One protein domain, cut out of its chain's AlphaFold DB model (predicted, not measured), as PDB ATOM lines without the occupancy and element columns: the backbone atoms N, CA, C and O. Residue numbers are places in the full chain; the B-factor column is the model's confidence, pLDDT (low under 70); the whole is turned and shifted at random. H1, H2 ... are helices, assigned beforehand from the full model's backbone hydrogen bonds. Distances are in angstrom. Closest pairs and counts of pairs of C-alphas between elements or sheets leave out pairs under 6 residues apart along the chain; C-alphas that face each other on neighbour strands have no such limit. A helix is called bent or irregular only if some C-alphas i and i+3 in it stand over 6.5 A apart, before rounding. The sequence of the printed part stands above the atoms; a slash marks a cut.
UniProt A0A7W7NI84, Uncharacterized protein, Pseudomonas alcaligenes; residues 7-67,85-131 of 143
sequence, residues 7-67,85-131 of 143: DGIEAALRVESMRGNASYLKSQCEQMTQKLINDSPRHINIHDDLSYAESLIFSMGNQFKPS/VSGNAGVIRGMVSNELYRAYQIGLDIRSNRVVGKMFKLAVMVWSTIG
ATOM      1  N   ASP A   7     -51.238  -6.749  20.423       85.50
ATOM      2  CA  ASP A   7     -52.642  -6.620  20.020       85.50
ATOM      3  C   ASP A   7     -52.791  -5.762  18.752       85.50
ATOM      4  O   ASP A   7     -53.551  -6.113  17.847       85.50
ATOM      5  N   GLY A   8     -52.005  -4.684  18.640       79.44
ATOM      6  CA  GLY A   8     -51.989  -3.829  17.449       79.44
ATOM      7  C   GLY A   8     -51.460  -4.553  16.207       79.44
ATOM      8  O   GLY A   8     -52.020  -4.423  15.120       79.44
ATOM      9  N   ILE A   9     -50.413  -5.365  16.368       86.50
ATOM     10  CA  ILE A   9     -49.811  -6.123  15.265       86.50
ATOM     11  C   ILE A   9     -50.703  -7.303  14.842       86.50
ATOM     12  O   ILE A   9     -50.912  -7.522  13.648       86.50
ATOM     13  N   GLU A  10     -51.273  -8.044  15.795       88.00
ATOM     14  CA  GLU A  10     -52.161  -9.186  15.535       88.00
ATOM     15  C   GLU A  10     -53.466  -8.758  14.842       88.00
ATOM     16  O   GLU A  10     -53.982  -9.492  13.994       88.00
ATOM     17  N   ALA A  11     -53.980  -7.556  15.126       85.50
ATOM     18  CA  ALA A  11     -55.096  -6.985  14.377       85.50
ATOM     19  C   ALA A  11     -54.718  -6.721  12.906       85.50
ATOM     20  O   ALA A  11     -55.440  -7.141  11.998       85.50
ATOM     21  N   ALA A  12     -53.561  -6.101  12.654       84.12
ATOM     22  CA  ALA A  12     -53.092  -5.795  11.300       84.12
ATOM     23  C   ALA A  12     -52.760  -7.048  10.467       84.12
ATOM     24  O   ALA A  12     -52.935  -7.038   9.250       84.12
ATOM     25  N   LEU A  13     -52.358  -8.160  11.097       86.00
ATOM     26  CA  LEU A  13     -52.124  -9.444  10.411       86.00
ATOM     27  C   LEU A  13     -53.379 -10.012   9.722       86.00
ATOM     28  O   LEU A  13     -53.264 -10.787   8.764       86.00
ATOM     29  N   ARG A  14     -54.574  -9.614  10.180       85.75
ATOM     30  CA  ARG A  14     -55.860 -10.008   9.581       85.75
ATOM     31  C   ARG A  14     -56.190  -9.217   8.313       85.75
ATOM     32  O   ARG A  14     -57.062  -9.635   7.558       85.75
ATOM     33  N   VAL A  15     -55.488  -8.112   8.056       84.25
ATOM     34  CA  VAL A  15     -55.681  -7.247   6.887       84.25
ATOM     35  C   VAL A  15     -54.656  -7.612   5.808       84.25
ATOM     36  O   VAL A  15     -53.459  -7.383   5.972       84.25
ATOM     37  N   GLU A  16     -55.118  -8.164   4.681       81.81
ATOM     38  CA  GLU A  16     -54.244  -8.695   3.616       81.81
ATOM     39  C   GLU A  16     -53.218  -7.665   3.114       81.81
ATOM     40  O   GLU A  16     -52.035  -7.975   2.994       81.81
ATOM     41  N   SER A  17     -53.635  -6.407   2.921       84.12
ATOM     42  CA  SER A  17     -52.765  -5.329   2.428       84.12
ATOM     43  C   SER A  17     -51.632  -4.937   3.383       84.12
ATOM     44  O   SER A  17     -50.723  -4.220   2.976       84.12
ATOM     45  N   MET A  18     -51.671  -5.373   4.647       82.69
ATOM     46  CA  MET A  18     -50.670  -5.043   5.668       82.69
ATOM     47  C   MET A  18     -49.968  -6.266   6.257       82.69
ATOM     48  O   MET A  18     -49.024  -6.109   7.033       82.69
ATOM     49  N   ARG A  19     -50.375  -7.482   5.874       84.75
ATOM     50  CA  ARG A  19     -49.887  -8.728   6.475       84.75
ATOM     51  C   ARG A  19     -48.362  -8.859   6.433       84.75
ATOM     52  O   ARG A  19     -47.764  -9.274   7.427       84.75
ATOM     53  N   GLY A  20     -47.728  -8.487   5.320       85.81
ATOM     54  CA  GLY A  20     -46.267  -8.534   5.180       85.81
ATOM     55  C   GLY A  20     -45.557  -7.605   6.170       85.81
ATOM     56  O   GLY A  20     -44.683  -8.039   6.921       85.81
ATOM     57  N   ASN A  21     -46.006  -6.353   6.241       86.50
ATOM     58  CA  ASN A  21     -45.471  -5.355   7.166       86.50
ATOM     59  C   ASN A  21     -45.699  -5.750   8.633       86.50
ATOM     60  O   ASN A  21     -44.779  -5.674   9.445       86.50
ATOM     61  N   ALA A  22     -46.899  -6.226   8.969       87.75
ATOM     62  CA  ALA A  22     -47.230  -6.678  10.317       87.75
ATOM     63  C   ALA A  22     -46.395  -7.902  10.738       87.75
ATOM     64  O   ALA A  22     -45.920  -7.959  11.869       87.75
ATOM     65  N   SER A  23     -46.127  -8.842   9.823       90.81
ATOM     66  CA  SER A  23     -45.261 -10.002  10.099       90.81
ATOM     67  C   SER A  23     -43.812  -9.591  10.367       90.81
ATOM     68  O   SER A  23     -43.176 -10.105  11.287       90.81
ATOM     69  N   TYR A  24     -43.296  -8.626   9.600       89.31
ATOM     70  CA  TYR A  24     -41.969  -8.062   9.838       89.31
ATOM     71  C   TYR A  24     -41.888  -7.362  11.206       89.31
ATOM     72  O   TYR A  24     -40.975  -7.634  11.991       89.31
ATOM     73  N   LEU A  25     -42.875  -6.520  11.529       88.62
ATOM     74  CA  LEU A  25     -42.949  -5.829  12.820       88.62
ATOM     75  C   LEU A  25     -43.068  -6.788  14.000       88.62
ATOM     76  O   LEU A  25     -42.410  -6.564  15.015       88.62
ATOM     77  N   LYS A  26     -43.854  -7.862  13.864       92.44
ATOM     78  CA  LYS A  26     -43.955  -8.928  14.868       92.44
ATOM     79  C   LYS A  26     -42.575  -9.467  15.225       92.44
ATOM     80  O   LYS A  26     -42.193  -9.434  16.391       92.44
ATOM     81  N   SER A  27     -41.793  -9.860  14.219       92.06
ATOM     82  CA  SER A  27     -40.444 -10.393  14.434       92.06
ATOM     83  C   SER A  27     -39.517  -9.381  15.121       92.06
ATOM     84  O   SER A  27     -38.795  -9.735  16.053       92.06
ATOM     85  N   GLN A  28     -39.570  -8.105  14.723       88.88
ATOM     86  CA  GLN A  28     -38.780  -7.042  15.357       88.88
ATOM     87  C   GLN A  28     -39.174  -6.815  16.826       88.88
ATOM     88  O   GLN A  28     -38.300  -6.663  17.684       88.88
ATOM     89  N   CYS A  29     -40.475  -6.817  17.132       90.38
ATOM     90  CA  CYS A  29     -40.969  -6.639  18.495       90.38
ATOM     91  C   CYS A  29     -40.622  -7.839  19.381       90.38
ATOM     92  O   CYS A  29     -40.181  -7.639  20.511       90.38
ATOM     93  N   GLU A  30     -40.753  -9.067  18.873       92.81
ATOM     94  CA  GLU A  30     -40.364 -10.293  19.581       92.81
ATOM     95  C   GLU A  30     -38.861 -10.295  19.906       92.81
ATOM     96  O   GLU A  30     -38.480 -10.468  21.066       92.81
ATOM     97  N   GLN A  31     -38.002 -10.008  18.920       90.50
ATOM     98  CA  GLN A  31     -36.548  -9.953  19.116       90.50
ATOM     99  C   GLN A  31     -36.137  -8.875  20.129       90.50
ATOM    100  O   GLN A  31     -35.325  -9.132  21.022       90.50
ATOM    101  N   MET A  32     -36.696  -7.667  20.013       88.88
ATOM    102  CA  MET A  32     -36.366  -6.562  20.915       88.88
ATOM    103  C   MET A  32     -36.874  -6.822  22.335       88.88
ATOM    104  O   MET A  32     -36.146  -6.569  23.291       88.88
ATOM    105  N   THR A  33     -38.091  -7.352  22.477       89.94
ATOM    106  CA  THR A  33     -38.663  -7.711  23.782       89.94
ATOM    107  C   THR A  33     -37.784  -8.747  24.472       89.94
ATOM    108  O   THR A  33     -37.379  -8.537  25.612       89.94
ATOM    109  N   GLN A  34     -37.413  -9.822  23.768       89.50
ATOM    110  CA  GLN A  34     -36.563 -10.865  24.338       89.50
ATOM    111  C   GLN A  34     -35.200 -10.313  24.768       89.50
ATOM    112  O   GLN A  34     -34.704 -10.649  25.843       89.50
ATOM    113  N   LYS A  35     -34.608  -9.430  23.956       88.25
ATOM    114  CA  LYS A  35     -33.351  -8.763  24.304       88.25
ATOM    115  C   LYS A  35     -33.487  -7.918  25.572       88.25
ATOM    116  O   LYS A  35     -32.615  -7.977  26.428       88.25
ATOM    117  N   LEU A  36     -34.568  -7.152  25.710       86.00
ATOM    118  CA  LEU A  36     -34.803  -6.322  26.894       86.00
ATOM    119  C   LEU A  36     -35.028  -7.151  28.162       86.00
ATOM    120  O   LEU A  36     -34.497  -6.785  29.206       86.00
ATOM    121  N   ILE A  37     -35.757  -8.268  28.068       85.44
ATOM    122  CA  ILE A  37     -35.941  -9.204  29.189       85.44
ATOM    123  C   ILE A  37     -34.582  -9.733  29.666       85.44
ATOM    124  O   ILE A  37     -34.308  -9.751  30.863       85.44
ATOM    125  N   ASN A  38     -33.712 -10.118  28.730       84.69
ATOM    126  CA  ASN A  38     -32.391 -10.658  29.055       84.69
ATOM    127  C   ASN A  38     -31.438  -9.589  29.623       84.69
ATOM    128  O   ASN A  38     -30.645  -9.882  30.514       84.69
ATOM    129  N   ASP A  39     -31.512  -8.358  29.109       80.56
ATOM    130  CA  ASP A  39     -30.586  -7.269  29.444       80.56
ATOM    131  C   ASP A  39     -31.006  -6.465  30.689       80.56
ATOM    132  O   ASP A  39     -30.232  -5.642  31.179       80.56
ATOM    133  N   SER A  40     -32.246  -6.596  31.167       68.88
ATOM    134  CA  SER A  40     -32.778  -5.796  32.282       68.88
ATOM    135  C   SER A  40     -33.614  -6.622  33.271       68.88
ATOM    136  O   SER A  40     -34.775  -6.285  33.516       68.88
ATOM    137  N   PRO A  41     -33.053  -7.694  33.865       65.44
ATOM    138  CA  PRO A  41     -33.760  -8.462  34.881       65.44
ATOM    139  C   PRO A  41     -33.850  -7.660  36.190       65.44
ATOM    140  O   PRO A  41     -32.834  -7.293  36.781       65.44
ATOM    141  N   ARG A  42     -35.070  -7.409  36.676       69.19
ATOM    142  CA  ARG A  42     -35.322  -6.771  37.977       69.19
ATOM    143  C   ARG A  42     -36.560  -7.377  38.637       69.19
ATOM    144  O   ARG A  42     -37.544  -7.657  37.962       69.19
ATOM    145  N   HIS A  43     -36.542  -7.526  39.963       62.09
ATOM    146  CA  HIS A  43     -37.766  -7.761  40.734       62.09
ATOM    147  C   HIS A  43     -38.591  -6.469  40.820       62.09
ATOM    148  O   HIS A  43     -38.095  -5.432  41.258       62.09
ATOM    149  N   ILE A  44     -39.845  -6.532  40.379       64.44
ATOM    150  CA  ILE A  44     -40.722  -5.366  40.225       64.44
ATOM    151  C   ILE A  44     -41.739  -5.320  41.370       64.44
ATOM    152  O   ILE A  44     -42.323  -6.346  41.724       64.44
ATOM    153  N   ASN A  45     -41.972  -4.125  41.918       69.00
ATOM    154  CA  ASN A  45     -43.085  -3.839  42.821       69.00
ATOM    155  C   ASN A  45     -44.161  -3.070  42.042       69.00
ATOM    156  O   ASN A  45     -44.000  -1.892  41.739       69.00
ATOM    157  N   ILE A  46     -45.257  -3.751  41.710       67.56
ATOM    158  CA  ILE A  46     -46.203  -3.297  40.686       67.56
ATOM    159  C   ILE A  46     -46.846  -1.928  40.967       67.56
ATOM    160  O   ILE A  46     -47.055  -1.166  40.029       67.56
ATOM    161  N   HIS A  47     -47.155  -1.580  42.221       71.19
ATOM    162  CA  HIS A  47     -47.879  -0.334  42.511       71.19
ATOM    163  C   HIS A  47     -46.994   0.913  42.414       71.19
ATOM    164  O   HIS A  47     -47.374   1.881  41.749       71.19
ATOM    165  N   ASP A  48     -45.800   0.877  43.005       73.19
ATOM    166  CA  ASP A  48     -44.858   2.001  42.940       73.19
ATOM    167  C   ASP A  48     -44.238   2.129  41.542       73.19
ATOM    168  O   ASP A  48     -43.996   3.234  41.044       73.19
ATOM    169  N   ASP A  49     -44.005   0.992  40.880       79.62
ATOM    170  CA  ASP A  49     -43.296   0.963  39.608       79.62
ATOM    171  C   ASP A  49     -44.179   1.449  38.444       79.62
ATOM    172  O   ASP A  49     -43.655   2.095  37.536       79.62
ATOM    173  N   LEU A  50     -45.506   1.257  38.501       82.19
ATOM    174  CA  LEU A  50     -46.443   1.810  37.511       82.19
ATOM    175  C   LEU A  50     -46.502   3.343  37.560       82.19
ATOM    176  O   LEU A  50     -46.316   3.989  36.530       82.19
ATOM    177  N   SER A  51     -46.677   3.930  38.750       84.44
ATOM    178  CA  SER A  51     -46.747   5.394  38.908       84.44
ATOM    179  C   SER A  51     -45.444   6.073  38.465       84.44
ATOM    180  O   SER A  51     -45.453   7.098  37.776       84.44
ATOM    181  N   TYR A  52     -44.297   5.476  38.814       85.56
ATOM    182  CA  TYR A  52     -42.996   5.957  38.356       85.56
ATOM    183  C   TYR A  52     -42.871   5.859  36.832       85.56
ATOM    184  O   TYR A  52     -42.440   6.815  36.185       85.56
ATOM    185  N   ALA A  53     -43.256   4.727  36.247       85.25
ATOM    186  CA  ALA A  53     -43.117   4.505  34.818       85.25
ATOM    187  C   ALA A  53     -44.025   5.426  33.984       85.25
ATOM    188  O   ALA A  53     -43.575   5.955  32.969       85.25
ATOM    189  N   GLU A  54     -45.250   5.716  34.434       86.25
ATOM    190  CA  GLU A  54     -46.115   6.731  33.814       86.25
ATOM    191  C   GLU A  54     -45.462   8.121  33.829       86.25
ATOM    192  O   GLU A  54     -45.425   8.812  32.804       86.25
ATOM    193  N   SER A  55     -44.877   8.514  34.968       84.94
ATOM    194  CA  SER A  55     -44.156   9.787  35.086       84.94
ATOM    195  C   SER A  55     -42.945   9.851  34.144       84.94
ATOM    196  O   SER A  55     -42.695  10.878  33.503       84.94
ATOM    197  N   LEU A  56     -42.237   8.729  33.991       83.81
ATOM    198  CA  LEU A  56     -41.086   8.590  33.111       83.81
ATOM    199  C   LEU A  56     -41.497   8.675  31.636       83.81
ATOM    200  O   LEU A  56     -40.891   9.433  30.882       83.81
ATOM    201  N   ILE A  57     -42.560   7.976  31.230       84.62
ATOM    202  CA  ILE A  57     -43.132   8.046  29.874       84.62
ATOM    203  C   ILE A  57     -43.561   9.473  29.541       84.62
ATOM    204  O   ILE A  57     -43.304   9.958  28.435       84.62
ATOM    205  N   PHE A  58     -44.186  10.172  30.490       83.31
ATOM    206  CA  PHE A  58     -44.590  11.561  30.303       83.31
ATOM    207  C   PHE A  58     -43.381  12.494  30.156       83.31
ATOM    208  O   PHE A  58     -43.358  13.327  29.247       83.31
ATOM    209  N   SER A  59     -42.368  12.337  31.013       78.81
ATOM    210  CA  SER A  59     -41.122  13.109  30.973       78.81
ATOM    211  C   SER A  59     -40.371  12.896  29.657       78.81
ATOM    212  O   SER A  59     -40.115  13.858  28.932       78.81
ATOM    213  N   MET A  60     -40.121  11.636  29.288       75.56
ATOM    214  CA  MET A  60     -39.475  11.270  28.028       75.56
ATOM    215  C   MET A  60     -40.279  11.807  26.840       75.56
ATOM    216  O   MET A  60     -39.743  12.554  26.031       75.56
ATOM    217  N   GLY A  61     -41.591  11.554  26.782       69.88
ATOM    218  CA  GLY A  61     -42.465  12.060  25.719       69.88
ATOM    219  C   GLY A  61     -42.454  13.588  25.560       69.88
ATOM    220  O   GLY A  61     -42.590  14.089  24.443       69.88
ATOM    221  N   ASN A  62     -42.268  14.343  26.650       67.88
ATOM    222  CA  ASN A  62     -42.133  15.802  26.605       67.88
ATOM    223  C   ASN A  62     -40.749  16.272  26.147       67.88
ATOM    224  O   ASN A  62     -40.681  17.283  25.454       67.88
ATOM    225  N   GLN A  63     -39.671  15.553  26.477       60.28
ATOM    226  CA  GLN A  63     -38.321  15.850  25.970       60.28
ATOM    227  C   GLN A  63     -38.218  15.692  24.445       60.28
ATOM    228  O   GLN A  63     -37.327  16.262  23.823       60.28
ATOM    229  N   PHE A  64     -39.157  14.974  23.828       56.38
ATOM    230  CA  PHE A  64     -39.239  14.813  22.378       56.38
ATOM    231  C   PHE A  64     -40.136  15.860  21.673       56.38
ATOM    232  O   PHE A  64     -40.387  15.754  20.473       56.38
ATOM    233  N   LYS A  65     -40.632  16.893  22.372       47.97
ATOM    234  CA  LYS A  65     -41.372  18.015  21.753       47.97
ATOM    235  C   LYS A  65     -40.446  18.931  20.926       47.97
ATOM    236  O   LYS A  65     -39.250  18.986  21.179       47.97
ATOM    237  N   PRO A  66     -40.981  19.674  19.934       42.28
ATOM    238  CA  PRO A  66     -40.216  20.277  18.834       42.28
ATOM    239  C   PRO A  66     -39.358  21.503  19.195       42.28
ATOM    240  O   PRO A  66     -38.921  22.220  18.295       42.28
ATOM    241  N   SER A  67     -39.083  21.770  20.472       38.88
ATOM    242  CA  SER A  67     -38.016  22.707  20.824       38.88
ATOM    243  C   SER A  67     -36.691  21.986  20.610       38.88
ATOM    244  O   SER A  67     -36.298  21.148  21.416       38.88
ATOM    245  N   VAL A  85     -41.622  12.987  14.333       45.16
ATOM    246  CA  VAL A  85     -42.326  14.035  13.581       45.16
ATOM    247  C   VAL A  85     -43.390  14.621  14.509       45.16
ATOM    248  O   VAL A  85     -44.285  13.912  14.969       45.16
ATOM    249  N   SER A  86     -43.258  15.914  14.812       52.81
ATOM    250  CA  SER A  86     -43.974  16.665  15.858       52.81
ATOM    251  C   SER A  86     -45.500  16.485  15.907       52.81
ATOM    252  O   SER A  86     -46.088  16.685  16.968       52.81
ATOM    253  N   GLY A  87     -46.142  16.080  14.807       59.16
ATOM    254  CA  GLY A  87     -47.593  15.901  14.722       59.16
ATOM    255  C   GLY A  87     -48.167  14.731  15.529       59.16
ATOM    256  O   GLY A  87     -49.331  14.790  15.905       59.16
ATOM    257  N   ASN A  88     -47.378  13.691  15.844       69.00
ATOM    258  CA  ASN A  88     -47.925  12.420  16.364       69.00
ATOM    259  C   ASN A  88     -47.413  12.032  17.758       69.00
ATOM    260  O   ASN A  88     -47.682  10.933  18.238       69.00
ATOM    261  N   ALA A  89     -46.713  12.939  18.444       72.25
ATOM    262  CA  ALA A  89     -46.132  12.691  19.767       72.25
ATOM    263  C   ALA A  89     -47.164  12.186  20.796       72.25
ATOM    264  O   ALA A  89     -46.872  11.296  21.593       72.25
ATOM    265  N   GLY A  90     -48.382  12.739  20.760       75.88
ATOM    266  CA  GLY A  90     -49.477  12.330  21.642       75.88
ATOM    267  C   GLY A  90     -49.925  10.887  21.407       75.88
ATOM    268  O   GLY A  90     -50.126  10.160  22.378       75.88
ATOM    269  N   VAL A  91     -50.004  10.468  20.140       80.00
ATOM    270  CA  VAL A  91     -50.394   9.108  19.741       80.00
ATOM    271  C   VAL A  91     -49.340   8.103  20.187       80.00
ATOM    272  O   VAL A  91     -49.657   7.158  20.902       80.00
ATOM    273  N   ILE A  92     -48.067   8.353  19.867       82.44
ATOM    274  CA  ILE A  92     -46.958   7.468  20.252       82.44
ATOM    275  C   ILE A  92     -46.885   7.306  21.771       82.44
ATOM    276  O   ILE A  92     -46.772   6.192  22.276       82.44
ATOM    277  N   ARG A  93     -47.002   8.410  22.520       85.19
ATOM    278  CA  ARG A  93     -47.040   8.361  23.985       85.19
ATOM    279  C   ARG A  93     -48.234   7.548  24.492       85.19
ATOM    280  O   ARG A  93     -48.068   6.778  25.434       85.19
ATOM    281  N   GLY A  94     -49.411   7.710  23.885       86.12
ATOM    282  CA  GLY A  94     -50.605   6.927  24.213       86.12
ATOM    283  C   GLY A  94     -50.381   5.428  24.011       86.12
ATOM    284  O   GLY A  94     -50.633   4.645  24.921       86.12
ATOM    285  N   MET A  95     -49.794   5.038  22.876       88.06
ATOM    286  CA  MET A  95     -49.454   3.641  22.586       88.06
ATOM    287  C   MET A  95     -48.489   3.047  23.622       88.06
ATOM    288  O   MET A  95     -48.721   1.947  24.108       88.06
ATOM    289  N   VAL A  96     -47.431   3.774  24.001       89.31
ATOM    290  CA  VAL A  96     -46.481   3.316  25.036       89.31
ATOM    291  C   VAL A  96     -47.158   3.192  26.402       89.31
ATOM    292  O   VAL A  96     -46.905   2.230  27.123       89.31
ATOM    293  N   SER A  97     -48.037   4.137  26.746       89.19
ATOM    294  CA  SER A  97     -48.758   4.131  28.027       89.19
ATOM    295  C   SER A  97     -49.704   2.932  28.133       89.19
ATOM    296  O   SER A  97     -49.753   2.281  29.169       89.19
ATOM    297  N   ASN A  98     -50.394   2.579  27.045       89.44
ATOM    298  CA  ASN A  98     -51.288   1.419  27.008       89.44
ATOM    299  C   ASN A  98     -50.536   0.081  27.154       89.44
ATOM    300  O   ASN A  98     -51.100  -0.899  27.633       89.44
ATOM    301  N   GLU A  99     -49.256   0.039  26.779       89.25
ATOM    302  CA  GLU A  99     -48.423  -1.167  26.841       89.25
ATOM    303  C   GLU A  99     -47.728  -1.382  28.195       89.25
ATOM    304  O   GLU A  99     -47.127  -2.433  28.406       89.25
ATOM    305  N   LEU A 100     -47.820  -0.436  29.139       88.38
ATOM    306  CA  LEU A 100     -47.150  -0.502  30.448       88.38
ATOM    307  C   LEU A 100     -47.445  -1.790  31.216       88.38
ATOM    308  O   LEU A 100     -46.535  -2.481  31.681       88.38
ATOM    309  N   TYR A 101     -48.729  -2.117  31.344       86.19
ATOM    310  CA  TYR A 101     -49.157  -3.276  32.115       86.19
ATOM    311  C   TYR A 101     -48.710  -4.585  31.453       86.19
ATOM    312  O   TYR A 101     -48.233  -5.493  32.132       86.19
ATOM    313  N   ARG A 102     -48.777  -4.660  30.118       88.19
ATOM    314  CA  ARG A 102     -48.287  -5.817  29.360       88.19
ATOM    315  C   ARG A 102     -46.771  -5.961  29.484       88.19
ATOM    316  O   ARG A 102     -46.297  -7.068  29.717       88.19
ATOM    317  N   ALA A 103     -46.024  -4.861  29.381       88.94
ATOM    318  CA  ALA A 103     -44.575  -4.835  29.560       88.94
ATOM    319  C   ALA A 103     -44.171  -5.416  30.924       88.94
ATOM    320  O   ALA A 103     -43.290  -6.272  31.005       88.94
ATOM    321  N   TYR A 104     -44.879  -5.016  31.978       86.38
ATOM    322  CA  TYR A 104     -44.720  -5.597  33.305       86.38
ATOM    323  C   TYR A 104     -45.023  -7.104  33.328       86.38
ATOM    324  O   TYR A 104     -44.205  -7.887  33.807       86.38
ATOM    325  N   GLN A 105     -46.172  -7.525  32.789       86.12
ATOM    326  CA  GLN A 105     -46.599  -8.930  32.807       86.12
ATOM    327  C   GLN A 105     -45.618  -9.872  32.098       86.12
ATOM    328  O   GLN A 105     -45.492 -11.031  32.490       86.12
ATOM    329  N   ILE A 106     -44.924  -9.388  31.065       87.25
ATOM    330  CA  ILE A 106     -43.908 -10.162  30.339       87.25
ATOM    331  C   ILE A 106     -42.503 -10.049  30.959       87.25
ATOM    332  O   ILE A 106     -41.555 -10.597  30.406       87.25
ATOM    333  N   GLY A 107     -42.367  -9.372  32.107       84.62
ATOM    334  CA  GLY A 107     -41.143  -9.329  32.912       84.62
ATOM    335  C   GLY A 107     -40.162  -8.204  32.570       84.62
ATOM    336  O   GLY A 107     -38.984  -8.322  32.900       84.62
ATOM    337  N   LEU A 108     -40.599  -7.131  31.905       87.31
ATOM    338  CA  LEU A 108     -39.736  -5.984  31.605       87.31
ATOM    339  C   LEU A 108     -39.635  -5.013  32.786       87.31
ATOM    340  O   LEU A 108     -40.644  -4.656  33.392       87.31
ATOM    341  N   ASP A 109     -38.430  -4.494  33.039       86.81
ATOM    342  CA  ASP A 109     -38.209  -3.388  33.976       86.81
ATOM    343  C   ASP A 109     -38.770  -2.067  33.422       86.81
ATOM    344  O   ASP A 109     -38.074  -1.277  32.780       86.81
ATOM    345  N   ILE A 110     -40.050  -1.813  33.691       86.81
ATOM    346  CA  ILE A 110     -40.773  -0.618  33.232       86.81
ATOM    347  C   ILE A 110     -40.248   0.702  33.824       86.81
ATOM    348  O   ILE A 110     -40.638   1.772  33.363       86.81
ATOM    349  N   ARG A 111     -39.341   0.662  34.810       83.81
ATOM    350  CA  ARG A 111     -38.685   1.862  35.362       83.81
ATOM    351  C   ARG A 111     -37.400   2.223  34.640       83.81
ATOM    352  O   ARG A 111     -36.855   3.302  34.863       83.81
ATOM    353  N   SER A 112     -36.900   1.323  33.802       82.06
ATOM    354  CA  SER A 112     -35.677   1.538  33.055       82.06
ATOM    355  C   SER A 112     -35.921   2.494  31.893       82.06
ATOM    356  O   SER A 112     -36.695   2.206  30.977       82.06
ATOM    357  N   ASN A 113     -35.173   3.600  31.865       78.69
ATOM    358  CA  ASN A 113     -35.161   4.537  30.736       78.69
ATOM    359  C   ASN A 113     -34.827   3.823  29.417       78.69
ATOM    360  O   ASN A 113     -35.318   4.200  28.354       78.69
ATOM    361  N   ARG A 114     -34.040   2.739  29.488       78.56
ATOM    362  CA  ARG A 114     -33.718   1.887  28.341       78.56
ATOM    363  C   ARG A 114     -34.943   1.141  27.826       78.56
ATOM    364  O   ARG A 114     -35.182   1.151  26.620       78.56
ATOM    365  N   VAL A 115     -35.699   0.498  28.714       83.81
ATOM    366  CA  VAL A 115     -36.921  -0.237  28.357       83.81
ATOM    367  C   VAL A 115     -37.947   0.734  27.786       83.81
ATOM    368  O   VAL A 115     -38.383   0.548  26.652       83.81
ATOM    369  N   VAL A 116     -38.242   1.825  28.499       84.56
ATOM    370  CA  VAL A 116     -39.212   2.837  28.054       84.56
ATOM    371  C   VAL A 116     -38.781   3.474  26.730       84.56
ATOM    372  O   VAL A 116     -39.577   3.552  25.796       84.56
ATOM    373  N   GLY A 117     -37.507   3.839  26.573       80.44
ATOM    374  CA  GLY A 117     -36.978   4.366  25.312       80.44
ATOM    375  C   GLY A 117     -37.116   3.384  24.144       80.44
ATOM    376  O   GLY A 117     -37.463   3.784  23.030       80.44
ATOM    377  N   LYS A 118     -36.916   2.080  24.380       84.06
ATOM    378  CA  LYS A 118     -37.157   1.053  23.355       84.06
ATOM    379  C   LYS A 118     -38.645   0.797  23.100       84.06
ATOM    380  O   LYS A 118     -38.988   0.488  21.963       84.06
ATOM    381  N   MET A 119     -39.529   0.983  24.080       87.44
ATOM    382  CA  MET A 119     -40.980   0.954  23.860       87.44
ATOM    383  C   MET A 119     -41.423   2.104  22.954       87.44
ATOM    384  O   MET A 119     -42.152   1.863  21.997       87.44
ATOM    385  N   PHE A 120     -40.923   3.326  23.178       84.31
ATOM    386  CA  PHE A 120     -41.124   4.444  22.244       84.31
ATOM    387  C   PHE A 120     -40.609   4.100  20.850       84.31
ATOM    388  O   PHE A 120     -41.279   4.400  19.861       84.31
ATOM    389  N   LYS A 121     -39.461   3.409  20.772       81.88
ATOM    390  CA  LYS A 121     -38.959   2.887  19.507       81.88
ATOM    391  C   LYS A 121     -39.994   1.965  18.836       81.88
ATOM    392  O   LYS A 121     -40.507   2.236  17.763       81.88
ATOM    393  N   LEU A 122     -40.399   0.889  19.484       85.88
ATOM    394  CA  LEU A 122     -41.370  -0.024  18.877       85.88
ATOM    395  C   LEU A 122     -42.701   0.674  18.516       85.88
ATOM    396  O   LEU A 122     -43.214   0.455  17.421       85.88
ATOM    397  N   ALA A 123     -43.183   1.605  19.345       86.88
ATOM    398  CA  ALA A 123     -44.405   2.364  19.091       86.88
ATOM    399  C   ALA A 123     -44.369   3.177  17.786       86.88
ATOM    400  O   ALA A 123     -45.330   3.104  17.022       86.88
ATOM    401  N   VAL A 124     -43.293   3.923  17.476       80.75
ATOM    402  CA  VAL A 124     -43.257   4.655  16.186       80.75
ATOM    403  C   VAL A 124     -43.136   3.688  15.022       80.75
ATOM    404  O   VAL A 124     -43.767   3.936  14.009       80.75
ATOM    405  N   MET A 125     -42.381   2.590  15.147       80.81
ATOM    406  CA  MET A 125     -42.275   1.588  14.076       80.81
ATOM    407  C   MET A 125     -43.643   0.996  13.732       80.81
ATOM    408  O   MET A 125     -43.972   0.846  12.555       80.81
ATOM    409  N   VAL A 126     -44.442   0.691  14.754       84.88
ATOM    410  CA  VAL A 126     -45.823   0.230  14.599       84.88
ATOM    411  C   VAL A 126     -46.666   1.340  13.969       84.88
ATOM    412  O   VAL A 126     -47.229   1.159  12.892       84.88
ATOM    413  N   TRP A 127     -46.686   2.530  14.564       82.94
ATOM    414  CA  TRP A 127     -47.511   3.637  14.088       82.94
ATOM    415  C   TRP A 127     -47.173   4.099  12.658       82.94
ATOM    416  O   TRP A 127     -48.074   4.347  11.867       82.94
ATOM    417  N   SER A 128     -45.895   4.183  12.281       78.31
ATOM    418  CA  SER A 128     -45.471   4.642  10.948       78.31
ATOM    419  C   SER A 128     -45.801   3.654   9.838       78.31
ATOM    420  O   SER A 128     -45.887   4.035   8.675       78.31
ATOM    421  N   THR A 129     -45.899   2.375  10.190       79.50
ATOM    422  CA  THR A 129     -45.981   1.278   9.225       79.50
ATOM    423  C   THR A 129     -47.398   0.746   9.096       79.50
ATOM    424  O   THR A 129     -47.824   0.406   7.994       79.50
ATOM    425  N   ILE A 130     -48.109   0.641  10.220       80.81
ATOM    426  CA  ILE A 130     -49.475   0.130  10.251       80.81
ATOM    427  C   ILE A 130     -50.467   1.238  10.653       80.81
ATOM    428  O   ILE A 130     -51.535   1.321  10.061       80.81
ATOM    429  N   GLY A 131     -50.115   2.157  11.558       73.50
ATOM    430  CA  GLY A 131     -51.009   3.229  12.026       73.50
ATOM    431  C   GLY A 131     -51.513   3.015  13.455       73.50
ATOM    432  O   GLY A 131     -51.170   2.027  14.107       73.50
TER     433      GLY A 131
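Overview. This is residues 7 to 67 and 85 to 131 of the 143 residues of an uncharacterized protein of Pseudomonas alcaligenes (UniProt A0A7W7NI84). A long helix, H2, runs side by side with H6, which lies in the middle, and an antiparallel pair, H3 and H4, crosses H6 at a steep slant. Short H1 folds back on the first part of H2, and short H5 packs on the first part of H3. The printed part has 108 residues with six named helices, H1 to H6 in chain order, and no named strand: its class is all helix, with helix packing part aligned, part crossed. It is compact, with a radius of gyration of the C-alphas of 14.1 A and spans of 42 by 35 by 20 A.

Along the chain. H2, residues 16 to 39, begins at C-alpha 16 (-54.244, -8.695, 3.616) and measures 35.1 A; it has a kink of 28 degrees near residue 23 and is irregular, with C-alphas 17 and 20 7.8 A apart. H6, residues 113 to 129, measures 24.3 A and ends at C-alpha 129 (-45.981, 1.278, 9.225). H3, residues 46 to 63, measures 25.4 A. H4, residues 86 to 98, measures 20.3 A and is irregular, with C-alphas 87 and 90 8.0 A apart. H1, residues 7 to 12, and H5, residues 100 to 105, measure 8.8 A each.

Arrangement. H2 touches H6, closest C-alphas Leu 36 and Val 115 at 6.6 A, at a shallow tilt of 6 degrees, opposite ways. H1 and H2 form a helical hairpin, closest C-alphas Ile 9 and Ala 22 at 5.6 A; H2 touches H1 with residues 18 to 26 alone. H4, with residues 92 to 96 alone, touches H6 at a steep tilt of 63 degrees, closest C-alphas Ile 92 and Ala 123 at 5.8 A. H3 touches H6 at a steep tilt of 62 degrees, C-alphas Ile 57 and Val 116 being closest at 6.8 A, and H4 at a shallow tilt of 7 degrees, C-alphas Gly 61 and Arg 93 being closest at 6.1 A. H5 touches H3, closest C-alphas Leu 50 and Leu 100 at 7.5 A. Every O i to N i+4 pair is within hydrogen-bond range in H1, H5 and H6; H2 has 18 of 20, H3 13 of 14 and H4 7 of 9.

Size, cuts and confidence. The C-alphas farthest apart, Ser 17 and Asp 48, are 41.9 A apart. Residues 68 to 84 are not printed; C-alphas 67 and 85 are 12.1 A apart across the cut. Of the links printed whole, none is long. The pLDDT is under 70 in residues 40 to 46, 61 to 67 and 85 to 88.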